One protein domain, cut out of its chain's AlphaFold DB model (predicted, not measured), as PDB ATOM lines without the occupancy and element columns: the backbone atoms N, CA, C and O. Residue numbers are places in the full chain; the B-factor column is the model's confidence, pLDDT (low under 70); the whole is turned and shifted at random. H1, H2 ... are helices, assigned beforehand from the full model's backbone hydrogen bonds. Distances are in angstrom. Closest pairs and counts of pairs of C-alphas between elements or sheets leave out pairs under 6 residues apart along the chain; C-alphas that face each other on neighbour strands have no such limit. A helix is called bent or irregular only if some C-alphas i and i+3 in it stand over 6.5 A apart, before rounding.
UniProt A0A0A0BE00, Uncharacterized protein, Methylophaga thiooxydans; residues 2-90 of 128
ATOM      1  N   ALA A   2      11.829  10.702  35.937       88.38
ATOM      2  CA  ALA A   2      12.676  11.418  36.904       88.38
ATOM      3  C   ALA A   2      12.902  12.900  36.558       88.38
ATOM      4  O   ALA A   2      12.653  13.753  37.394       88.38
ATOM      5  N   LEU A   3      13.245  13.217  35.302       90.19
ATOM      6  CA  LEU A   3      13.388  14.606  34.844       90.19
ATOM      7  C   LEU A   3      12.145  15.463  35.136       90.19
ATOM      8  O   LEU A   3      12.266  16.571  35.642       90.19
ATOM      9  N   GLY A   4      10.954  14.945  34.825       92.00
ATOM     10  CA  GLY A   4       9.696  15.655  35.049       92.00
ATOM     11  C   GLY A   4       9.383  15.834  36.531       92.00
ATOM     12  O   GLY A   4       9.011  16.927  36.941       92.00
ATOM     13  N   ALA A   5       9.593  14.789  37.337       94.00
ATOM     14  CA  ALA A   5       9.398  14.849  38.784       94.00
ATOM     15  C   ALA A   5      10.367  15.843  39.450       94.00
ATOM     16  O   ALA A   5       9.944  16.669  40.255       94.00
ATOM     17  N   THR A   6      11.646  15.837  39.065       94.38
ATOM     18  CA  THR A   6      12.636  16.800  39.565       94.38
ATOM     19  C   THR A   6      12.295  18.224  39.135       94.38
ATOM     20  O   THR A   6      12.340  19.132  39.960       94.38
ATOM     21  N   ALA A   7      11.908  18.428  37.871       94.81
ATOM     22  CA  ALA A   7      11.481  19.738  37.389       94.81
ATOM     23  C   ALA A   7      10.257  20.253  38.163       94.81
ATOM     24  O   ALA A   7      10.250  21.406  38.573       94.81
ATOM     25  N   ALA A   8       9.263  19.402  38.432       95.44
ATOM     26  CA  ALA A   8       8.105  19.781  39.241       95.44
ATOM     27  C   ALA A   8       8.464  20.082  40.695       95.44
ATOM     28  O   ALA A   8       7.928  21.027  41.264       95.44
ATOM     29  N   TRP A   9       9.377  19.314  41.292       95.25
ATOM     30  CA  TRP A   9       9.851  19.566  42.651       95.25
ATOM     31  C   TRP A   9      10.551  20.928  42.761       95.25
ATOM     32  O   TRP A   9      10.217  21.715  43.645       95.25
ATOM     33  N   ILE A  10      11.431  21.263  41.810       94.44
ATOM     34  CA  ILE A  10      12.045  22.599  41.723       94.44
ATOM     35  C   ILE A  10      10.963  23.664  41.514       94.44
ATOM     36  O   ILE A  10      10.959  24.681  42.210       94.44
ATOM     37  N   SER A  11      10.016  23.425  40.603       94.75
ATOM     38  CA  SER A  11       8.915  24.352  40.357       94.75
ATOM     39  C   SER A  11       8.090  24.619  41.612       94.75
ATOM     40  O   SER A  11       7.740  25.766  41.864       94.75
ATOM     41  N   ALA A  12       7.801  23.597  42.418       92.88
ATOM     42  CA  ALA A  12       7.067  23.736  43.670       92.88
ATOM     43  C   ALA A  12       7.796  24.658  44.661       92.88
ATOM     44  O   ALA A  12       7.172  25.540  45.245       92.88
ATOM     45  N   ILE A  13       9.120  24.525  44.787       92.25
ATOM     46  CA  ILE A  13       9.939  25.402  45.640       92.25
ATOM     47  C   ILE A  13       9.887  26.856  45.144       92.25
ATOM     48  O   ILE A  13       9.756  27.784  45.944       92.25
ATOM     49  N   VAL A  14       9.961  27.068  43.828       92.31
ATOM     50  CA  VAL A  14       9.886  28.408  43.219       92.31
ATOM     51  C   VAL A  14       8.492  29.022  43.375       92.31
ATOM     52  O   VAL A  14       8.363  30.213  43.646       92.31
ATOM     53  N   LEU A  15       7.438  28.218  43.262       91.56
ATOM     54  CA  LEU A  15       6.055  28.665  43.428       91.56
ATOM     55  C   LEU A  15       5.765  29.174  44.840       91.56
ATOM     56  O   LEU A  15       5.023  30.140  44.988       91.56
ATOM     57  N   LEU A  16       6.381  28.561  45.854       89.25
ATOM     58  CA  LEU A  16       6.290  29.017  47.242       89.25
ATOM     59  C   LEU A  16       7.000  30.360  47.478       89.25
ATOM     60  O   LEU A  16       6.695  31.046  48.447       89.25
ATOM     61  N   ASN A  17       7.910  30.756  46.585       86.06
ATOM     62  CA  ASN A  17       8.669  32.002  46.659       86.06
ATOM     63  C   ASN A  17       8.251  32.952  45.531       86.06
ATOM     64  O   ASN A  17       9.051  33.272  44.653       86.06
ATOM     65  N   ASN A  18       6.986  33.382  45.527       85.38
ATOM     66  CA  ASN A  18       6.497  34.315  44.515       85.38
ATOM     67  C   ASN A  18       7.158  35.702  44.671       85.38
ATOM     68  O   ASN A  18       6.946  36.350  45.696       85.38
ATOM     69  N   PRO A  19       7.921  36.191  43.674       82.12
ATOM     70  CA  PRO A  19       8.581  37.493  43.751       82.12
ATOM     71  C   PRO A  19       7.648  38.675  43.425       82.12
ATOM     72  O   PRO A  19       8.075  39.826  43.504       82.12
ATOM     73  N   LEU A  20       6.405  38.421  42.997       85.25
ATOM     74  CA  LEU A  20       5.461  39.447  42.555       85.25
ATOM     75  C   LEU A  20       4.519  39.866  43.690       85.25
ATOM     76  O   LEU A  20       3.744  39.059  44.197       85.25
ATOM     77  N   ASP A  21       4.535  41.157  44.017       81.50
ATOM     78  CA  ASP A  21       3.736  41.729  45.112       81.50
ATOM     79  C   ASP A  21       2.376  42.298  44.650       81.50
ATOM     80  O   ASP A  21       1.507  42.646  45.443       81.50
ATOM     81  N   SER A  22       2.146  42.386  43.335       89.38
ATOM     82  CA  SER A  22       0.853  42.826  42.802       89.38
ATOM     83  C   SER A  22      -0.189  41.708  42.892       89.38
ATOM     84  O   SER A  22       0.105  40.552  42.595       89.38
ATOM     85  N   ALA A  23      -1.443  42.045  43.216       86.88
ATOM     86  CA  ALA A  23      -2.537  41.065  43.314       86.88
ATOM     87  C   ALA A  23      -2.702  40.222  42.032       86.88
ATOM     88  O   ALA A  23      -2.967  39.022  42.081       86.88
ATOM     89  N   LEU A  24      -2.493  40.851  40.874       87.00
ATOM     90  CA  LEU A  24      -2.564  40.197  39.569       87.00
ATOM     91  C   LEU A  24      -1.341  39.295  39.322       87.00
ATOM     92  O   LEU A  24      -1.483  38.186  38.811       87.00
ATOM     93  N   GLY A  25      -0.152  39.724  39.757       86.31
ATOM     94  CA  GLY A  25       1.060  38.905  39.743       86.31
ATOM     95  C   GLY A  25       0.947  37.677  40.646       86.31
ATOM     96  O   GLY A  25       1.361  36.591  40.249       86.31
ATOM     97  N   GLN A  26       0.303  37.808  41.806       85.31
ATOM     98  CA  GLN A  26       0.065  36.688  42.716       85.31
ATOM     99  C   GLN A  26      -0.845  35.610  42.120       85.31
ATOM    100  O   GLN A  26      -0.543  34.425  42.243       85.31
ATOM    101  N   GLN A  27      -1.912  36.004  41.420       88.44
ATOM    102  CA  GLN A  27      -2.832  35.053  40.788       88.44
ATOM    103  C   GLN A  27      -2.239  34.375  39.546       88.44
ATOM    104  O   GLN A  27      -2.488  33.192  39.310       88.44
ATOM    105  N   LEU A  28      -1.459  35.106  38.743       92.06
ATOM    106  CA  LEU A  28      -0.946  34.591  37.470       92.06
ATOM    107  C   LEU A  28       0.389  33.854  37.586       92.06
ATOM    108  O   LEU A  28       0.697  33.055  36.701       92.06
ATOM    109  N   TRP A  29       1.162  34.085  38.651       91.75
ATOM    110  CA  TRP A  29       2.485  33.482  38.828       91.75
ATOM    111  C   TRP A  29       2.465  31.969  38.622       91.75
ATOM    112  O   TRP A  29       3.218  31.446  37.804       91.75
ATOM    113  N   GLY A  30       1.549  31.280  39.306       90.88
ATOM    114  CA  GLY A  30       1.466  29.824  39.273       90.88
ATOM    115  C   GLY A  30       1.239  29.246  37.876       90.88
ATOM    116  O   GLY A  30       2.103  28.524  37.365       90.88
ATOM    117  N   PRO A  31       0.106  29.571  37.233       92.19
ATOM    118  CA  PRO A  31      -0.218  29.065  35.904       92.19
ATOM    119  C   PRO A  31       0.807  29.450  34.832       92.19
ATOM    120  O   PRO A  31       1.172  28.606  34.013       92.19
ATOM    121  N   VAL A  32       1.302  30.694  34.841       93.88
ATOM    122  CA  VAL A  32       2.265  31.176  33.834       93.88
ATOM    123  C   VAL A  32       3.605  30.466  33.985       93.88
ATOM    124  O   VAL A  32       4.158  29.979  32.998       93.88
ATOM    125  N   PHE A  33       4.109  30.361  35.214       94.19
ATOM    126  CA  PHE A  33       5.381  29.705  35.481       94.19
ATOM    127  C   PHE A  33       5.327  28.214  35.131       94.19
ATOM    128  O   PHE A  33       6.182  27.719  34.396       94.19
ATOM    129  N   ILE A  34       4.281  27.504  35.572       94.19
ATOM    130  CA  ILE A  34       4.093  26.088  35.226       94.19
ATOM    131  C   ILE A  34       3.972  25.911  33.706       94.19
ATOM    132  O   ILE A  34       4.609  25.017  33.146       94.19
ATOM    133  N   GLY A  35       3.203  26.768  33.028       94.31
ATOM    134  CA  GLY A  35       3.061  26.737  31.573       94.31
ATOM    135  C   GLY A  35       4.397  26.908  30.845       94.31
ATOM    136  O   GLY A  35       4.699  26.144  29.926       94.31
ATOM    137  N   ALA A  36       5.236  27.842  31.299       95.00
ATOM    138  CA  ALA A  36       6.572  28.053  30.748       95.00
ATOM    139  C   ALA A  36       7.477  26.824  30.939       95.00
ATOM    140  O   ALA A  36       8.134  26.384  29.991       95.00
ATOM    141  N   VAL A  37       7.473  26.219  32.131       95.00
ATOM    142  CA  VAL A  37       8.259  25.007  32.411       95.00
ATOM    143  C   VAL A  37       7.798  23.832  31.543       95.00
ATOM    144  O   VAL A  37       8.634  23.146  30.953       95.00
ATOM    145  N   ILE A  38       6.487  23.619  31.396       92.75
ATOM    146  CA  ILE A  38       5.945  22.553  30.537       92.75
ATOM    147  C   ILE A  38       6.332  22.777  29.071       92.75
ATOM    148  O   ILE A  38       6.709  21.817  28.401       92.75
ATOM    149  N   ALA A  39       6.301  24.016  28.573       92.50
ATOM    150  CA  ALA A  39       6.734  24.326  27.212       92.50
ATOM    151  C   ALA A  39       8.215  23.971  26.985       92.50
ATOM    152  O   ALA A  39       8.563  23.370  25.964       92.50
ATOM    153  N   ILE A  40       9.082  24.272  27.960       91.75
ATOM    154  CA  ILE A  40      10.502  23.895  27.923       91.75
ATOM    155  C   ILE A  40      10.652  22.370  27.926       91.75
ATOM    156  O   ILE A  40      11.345  21.824  27.067       91.75
ATOM    157  N   LEU A  41       9.973  21.666  28.837       90.00
ATOM    158  CA  LEU A  41      10.028  20.204  28.924       90.00
ATOM    159  C   LEU A  41       9.510  19.527  27.646       90.00
ATOM    160  O   LEU A  41      10.107  18.559  27.174       90.00
ATOM    161  N   ALA A  42       8.440  20.054  27.049       88.94
ATOM    162  CA  ALA A  42       7.913  19.575  25.776       88.94
ATOM    163  C   ALA A  42       8.929  19.773  24.641       88.94
ATOM    164  O   ALA A  42       9.133  18.865  23.834       88.94
ATOM    165  N   ARG A  43       9.625  20.919  24.609       88.12
ATOM    166  CA  ARG A  43      10.694  21.173  23.636       88.12
ATOM    167  C   ARG A  43      11.892  20.254  23.847       88.12
ATOM    168  O   ARG A  43      12.444  19.760  22.870       88.12
ATOM    169  N   MET A  44      12.269  19.970  25.092       84.56
ATOM    170  CA  MET A  44      13.325  18.997  25.393       84.56
ATOM    171  C   MET A  44      12.987  17.600  24.867       84.56
ATOM    172  O   MET A  44      13.893  16.876  24.466       84.56
ATOM    173  N   GLY A  45      11.699  17.250  24.779       80.81
ATOM    174  CA  GLY A  45      11.228  15.992  24.201       80.81
ATOM    175  C   GLY A  45      11.627  15.751  22.739       80.81
ATOM    176  O   GLY A  45      11.579  14.613  22.277       80.81
ATOM    177  N   THR A  46      12.068  16.784  22.005       83.12
ATOM    178  CA  THR A  46      12.606  16.611  20.644       83.12
ATOM    179  C   THR A  46      14.051  16.105  20.622       83.12
ATOM    180  O   THR A  46      14.567  15.775  19.559       83.12
ATOM    181  N   ILE A  47      14.727  16.057  21.772       85.31
ATOM    182  CA  ILE A  47      16.066  15.480  21.921       85.31
ATOM    183  C   ILE A  47      15.903  13.969  22.120       85.31
ATOM    184  O   ILE A  47      15.150  13.550  22.994       85.31
ATOM    185  N   ALA A  48      16.636  13.145  21.360       76.75
ATOM    186  CA  ALA A  48      16.504  11.681  21.385       76.75
ATOM    187  C   ALA A  48      16.595  11.076  22.801       76.75
ATOM    188  O   ALA A  48      15.811  10.197  23.149       76.75
ATOM    189  N   LEU A  49      17.483  11.606  23.652       73.00
ATOM    190  CA  LEU A  49      17.644  11.176  25.047       73.00
ATOM    191  C   LEU A  49      16.396  11.430  25.918       73.00
ATOM    192  O   LEU A  49      16.159  10.719  26.891       73.00
ATOM    193  N   PHE A  50      15.594  12.435  25.570       74.75
ATOM    194  CA  PHE A  50      14.392  12.841  26.299       74.75
ATOM    195  C   PHE A  50      13.107  12.573  25.514       74.75
ATOM    196  O   PHE A  50      12.058  13.101  25.881       74.75
ATOM    197  N   SER A  51      13.153  11.722  24.482       78.06
ATOM    198  CA  SER A  51      12.009  11.375  23.625       78.06
ATOM    199  C   SER A  51      10.998  10.446  24.321       78.06
ATOM    200  O   SER A  51      10.503   9.467  23.778       78.06
ATOM    201  N   VAL A  52      10.700  10.745  25.583       84.31
ATOM    202  CA  VAL A  52       9.712  10.066  26.420       84.31
ATOM    203  C   VAL A  52       8.791  11.124  27.030       84.31
ATOM    204  O   VAL A  52       8.539  11.149  28.238       84.31
ATOM    205  N   THR A  53       8.311  12.041  26.181       87.19
ATOM    206  CA  THR A  53       7.495  13.200  26.570       87.19
ATOM    207  C   THR A  53       6.328  12.822  27.483       87.19
ATOM    208  O   THR A  53       6.219  13.440  28.543       87.19
ATOM    209  N   PRO A  54       5.519  11.775  27.202       87.06
ATOM    210  CA  PRO A  54       4.430  11.391  28.100       87.06
ATOM    211  C   PRO A  54       4.923  11.086  29.520       87.06
ATOM    212  O   PRO A  54       4.373  11.596  30.489       87.06
ATOM    213  N   ALA A  55       6.019  10.336  29.664       89.12
ATOM    214  CA  ALA A  55       6.565   9.995  30.977       89.12
ATOM    215  C   ALA A  55       7.195  11.196  31.700       89.12
ATOM    216  O   ALA A  55       7.323  11.175  32.923       89.12
ATOM    217  N   ILE A  56       7.667  12.213  30.976       91.25
ATOM    218  CA  ILE A  56       8.158  13.462  31.575       91.25
ATOM    219  C   ILE A  56       6.968  14.269  32.104       91.25
ATOM    220  O   ILE A  56       6.973  14.648  33.273       91.25
ATOM    221  N   ILE A  57       5.929  14.460  31.288       92.06
ATOM    222  CA  ILE A  57       4.736  15.227  31.670       92.06
ATOM    223  C   ILE A  57       3.983  14.559  32.827       92.06
ATOM    224  O   ILE A  57       3.641  15.237  33.794       92.06
ATOM    225  N   TYR A  58       3.802  13.234  32.800       92.06
ATOM    226  CA  TYR A  58       3.195  12.510  33.925       92.06
ATOM    227  C   TYR A  58       4.020  12.626  35.208       92.06
ATOM    228  O   TYR A  58       3.451  12.824  36.280       92.06
ATOM    229  N   GLY A  59       5.353  12.565  35.112       92.94
ATOM    230  CA  GLY A  59       6.222  12.785  36.269       92.94
ATOM    231  C   GLY A  59       6.045  14.170  36.868       92.94
ATOM    232  O   GLY A  59       5.891  14.296  38.081       92.94
ATOM    233  N   TYR A  60       5.968  15.190  36.017       94.69
ATOM    234  CA  TYR A  60       5.724  16.558  36.454       94.69
ATOM    235  C   TYR A  60       4.371  16.697  37.170       94.69
ATOM    236  O   TYR A  60       4.300  17.188  38.296       94.69
ATOM    237  N   ALA A  61       3.296  16.201  36.552       93.88
ATOM    238  CA  ALA A  61       1.947  16.282  37.110       93.88
ATOM    239  C   ALA A  61       1.802  15.514  38.435       93.88
ATOM    240  O   ALA A  61       1.150  15.995  39.361       93.88
ATOM    241  N   SER A  62       2.435  14.343  38.549       94.19
ATOM    242  CA  SER A  62       2.321  13.483  39.732       94.19
ATOM    243  C   SER A  62       2.839  14.134  41.021       94.19
ATOM    244  O   SER A  62       2.249  13.931  42.079       94.19
ATOM    245  N   VAL A  63       3.875  14.976  40.938       94.81
ATOM    246  CA  VAL A  63       4.418  15.711  42.094       94.81
ATOM    247  C   VAL A  63       3.406  16.722  42.629       94.81
ATOM    248  O   VAL A  63       3.158  16.765  43.833       94.81
ATOM    249  N   PHE A  64       2.776  17.501  41.744       93.25
ATOM    250  CA  PHE A  64       1.732  18.447  42.144       93.25
ATOM    251  C   PHE A  64       0.476  17.736  42.643       93.25
ATOM    252  O   PHE A  64      -0.125  18.186  43.618       93.25
ATOM    253  N   ALA A  65       0.100  16.615  42.021       92.44
ATOM    254  CA  ALA A  65      -1.010  15.791  42.484       92.44
ATOM    255  C   ALA A  65      -0.767  15.287  43.913       92.44
ATOM    256  O   ALA A  65      -1.619  15.501  44.772       92.44
ATOM    257  N   PHE A  66       0.406  14.703  44.182       91.75
ATOM    258  CA  PHE A  66       0.804  14.228  45.509       91.75
ATOM    259  C   PHE A  66       0.784  15.357  46.545       91.75
ATOM    260  O   PHE A  66       0.135  15.237  47.582       91.75
ATOM    261  N   ALA A  67       1.442  16.479  46.246       90.00
ATOM    262  CA  ALA A  67       1.533  17.589  47.188       90.00
ATOM    263  C   ALA A  67       0.164  18.234  47.477       90.00
ATOM    264  O   ALA A  67      -0.092  18.635  48.611       90.00
ATOM    265  N   SER A  68      -0.730  18.282  46.482       86.50
ATOM    266  CA  SER A  68      -2.076  18.852  46.632       86.50
ATOM    267  C   SER A  68      -3.025  17.925  47.394       86.50
ATOM    268  O   SER A  68      -3.750  18.384  48.269       86.50
ATOM    269  N   THR A  69      -3.027  16.621  47.092       81.31
ATOM    270  CA  THR A  69      -3.941  15.663  47.749       81.31
ATOM    271  C   THR A  69      -3.558  15.367  49.192       81.31
ATOM    272  O   THR A  69      -4.443  15.158  50.016       81.31
ATOM    273  N   ALA A  70      -2.265  15.379  49.515       78.19
ATOM    274  CA  ALA A  70      -1.791  15.120  50.869       78.19
ATOM    275  C   ALA A  70      -1.700  16.386  51.746       78.19
ATOM    276  O   ALA A  70      -1.368  16.282  52.923       78.19
ATOM    277  N   GLY A  71      -1.963  17.580  51.194       82.62
ATOM    278  CA  GLY A  71      -1.774  18.845  51.914       82.62
ATOM    279  C   GLY A  71      -0.306  19.137  52.258       82.62
ATOM    280  O   GLY A  71      -0.027  19.830  53.231       82.62
ATOM    281  N   LEU A  72       0.635  18.601  51.472       88.69
ATOM    282  CA  LEU A  72       2.084  18.652  51.720       88.69
ATOM    283  C   LEU A  72       2.797  19.716  50.871       88.69
ATOM    284  O   LEU A  72       4.011  19.659  50.673       88.69
ATOM    285  N   PHE A  73       2.058  20.689  50.335       89.12
ATOM    286  CA  PHE A  73       2.618  21.778  49.534       89.12
ATOM    287  C   PHE A  73       3.188  22.890  50.427       89.12
ATOM    288  O   PHE A  73       2.681  24.009  50.455       89.12
ATOM    289  N   ALA A  74       4.233  22.563  51.187       89.06
ATOM    290  CA  ALA A  74       4.908  23.496  52.082       89.06
ATOM    291  C   ALA A  74       6.428  23.232  52.131       89.06
ATOM    292  O   ALA A  74       6.859  22.094  51.881       89.06
ATOM    293  N   PRO A  75       7.259  24.255  52.426       87.56
ATOM    294  CA  PRO A  75       8.718  24.129  52.412       87.56
ATOM    295  C   PRO A  75       9.245  23.002  53.308       87.56
ATOM    296  O   PRO A  75      10.164  22.280  52.915       87.56
ATOM    297  N   GLU A  76       8.644  22.816  54.484       90.62
ATOM    298  CA  GLU A  76       9.040  21.811  55.469       90.62
ATOM    299  C   GLU A  76       8.937  20.381  54.932       90.62
ATOM    300  O   GLU A  76       9.766  19.542  55.275       90.62
ATOM    301  N   TYR A  77       7.982  20.097  54.043       91.44
ATOM    302  CA  TYR A  77       7.810  18.768  53.458       91.44
ATOM    303  C   TYR A  77       8.675  18.588  52.213       91.44
ATOM    304  O   TYR A  77       9.340  17.558  52.073       91.44
ATOM    305  N   LEU A  78       8.732  19.605  51.345       89.00
ATOM    306  CA  LEU A  78       9.493  19.568  50.090       89.00
ATOM    307  C   LEU A  78      11.010  19.498  50.297       89.00
ATOM    308  O   LEU A  78      11.709  18.960  49.438       89.00
ATOM    309  N   LEU A  79      11.518  20.025  51.410       90.50
ATOM    310  CA  LEU A  79      12.944  19.991  51.755       90.50
ATOM    311  C   LEU A  79      13.288  18.889  52.769       90.50
ATOM    312  O   LEU A  79      14.462  18.679  53.072       90.50
ATOM    313  N   SER A  80      12.291  18.162  53.284       91.69
ATOM    314  CA  SER A  80      12.531  17.061  54.216       91.69
ATOM    315  C   SER A  80      13.192  15.860  53.539       91.69
ATOM    316  O   SER A  80      12.931  15.543  52.375       91.69
ATOM    317  N   VAL A  81      13.988  15.121  54.315       90.19
ATOM    318  CA  VAL A  81      14.483  13.788  53.942       90.19
ATOM    319  C   VAL A  81      13.494  12.735  54.447       90.19
ATOM    320  O   VAL A  81      13.783  11.958  55.351       90.19
ATOM    321  N   SER A  82      12.268  12.764  53.920       90.56
ATOM    322  CA  SER A  82      11.190  11.847  54.306       90.56
ATOM    323  C   SER A  82      10.296  11.498  53.114       90.56
ATOM    324  O   SER A  82      10.351  12.159  52.080       90.56
ATOM    325  N   PHE A  83       9.419  10.501  53.262       87.75
ATOM    326  CA  PHE A  83       8.408  10.174  52.246       87.75
ATOM    327  C   PHE A  83       7.286  11.217  52.113       87.75
ATOM    328  O   PHE A  83       6.472  11.108  51.203       87.75
ATOM    329  N   ASN A  84       7.272  12.259  52.953       90.62
ATOM    330  CA  ASN A  84       6.435  13.440  52.717       90.62
ATOM    331  C   ASN A  84       7.015  14.335  51.611       90.62
ATOM    332  O   ASN A  84       6.315  15.183  51.061       90.62
ATOM    333  N   ASN A  85       8.287  14.140  51.255       92.62
ATOM    334  CA  ASN A  85       8.882  14.783  50.101       92.62
ATOM    335  C   ASN A  85       8.344  14.136  48.822       92.62
ATOM    336  O   ASN A  85       8.640  12.975  48.511       92.62
ATOM    337  N   ALA A  86       7.586  14.920  48.058       92.06
ATOM    338  CA  ALA A  86       6.960  14.480  46.820       92.06
ATOM    339  C   ALA A  86       7.963  13.870  45.825       92.06
ATOM    340  O   ALA A  86       7.630  12.906  45.137       92.06
ATOM    341  N   LEU A  87       9.204  14.369  45.769       93.62
ATOM    342  CA  LEU A  87      10.218  13.823  44.868       93.62
ATOM    343  C   LEU A  87      10.558  12.371  45.228       93.62
ATOM    344  O   LEU A  87      10.544  11.500  44.358       93.62
ATOM    345  N   PHE A  88      10.819  12.090  46.508       93.56
ATOM    346  CA  PHE A  88      11.156  10.739  46.958       93.56
ATOM    347  C   PHE A  88       9.981   9.778  46.812       93.56
ATOM    348  O   PHE A  88      10.167   8.672  46.302       93.56
ATOM    349  N   ALA A  89       8.775  10.211  47.183       93.06
ATOM    350  CA  ALA A  89       7.572   9.397  47.050       93.06
ATOM    351  C   ALA A  89       7.319   8.983  45.590       93.06
ATOM    352  O   ALA A  89       7.132   7.797  45.299       93.06
ATOM    353  N   ILE A  90       7.381   9.937  44.653       93.50
ATOM    354  CA  ILE A  90       7.129   9.676  43.231       93.50
ATOM    355  C   ILE A  90       8.240   8.832  42.601       93.50
ATOM    356  O   ILE A  90       7.939   7.900  41.848       93.50
TER     357      ILE A  90
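Overview. This is residues 2 to 90 of the 128 residues of an uncharacterized protein of Methylophaga thiooxydans (UniProt A0A0A0BE00). H1, H2 and H3 form an up-and-down bundle, each running against the one before it, and short H4 and H5 pack on H1 on its side away from H2. The 89 printed residues hold five named helices, H1 to H5, and no named strand: all helix. The whole is compact, with a radius of gyration of the C-alphas of 13.6 A and spans of 40 by 32 by 18 A.

Arrangement. H2, residues 23 to 44, has a kink of 36 degrees near residue 30 and is only just irregular, C-alphas 27 and 30 being 6.9 A apart. It forms a hairpin with H1, residues 2 to 16, at a shallow tilt of 15 degrees; the closest C-alphas, of Leu 15 and Gly 30, are 6.3 A apart. H3, residues 53 to 69, touches H1 at a steep tilt of 42 degrees, the same way, closest at C-alphas of Gly 4 and Tyr 60, 4.3 A. With residues 53 to 57 alone, H3 touches H2, forming a hairpin, closest at C-alphas of Ala 42 and Thr 53, 6.4 A. H5, residues 86 to 90, and H4, residues 75 to 78, are apart from H2. Every O i to N i+4 pair is within hydrogen-bond range in H1 and H5, 16 of 18 in H2 and 11 of 13 in H3; H4 is too short.

Along the chain. H2 measures 32.6 A, H3 24.2 A and H1 21.4 A, first to last C-alpha. H1 begins at C-alpha 2 (12.676, 11.418, 36.904); H5 ends at C-alpha 90 (7.129, 9.676, 43.231).

Size, cuts and confidence. The farthest C-alphas, of Ala 23 and Ala 48, are 41.3 A apart. The printed part has no cut and no long link, and no printed residue is under 70 in pLDDT.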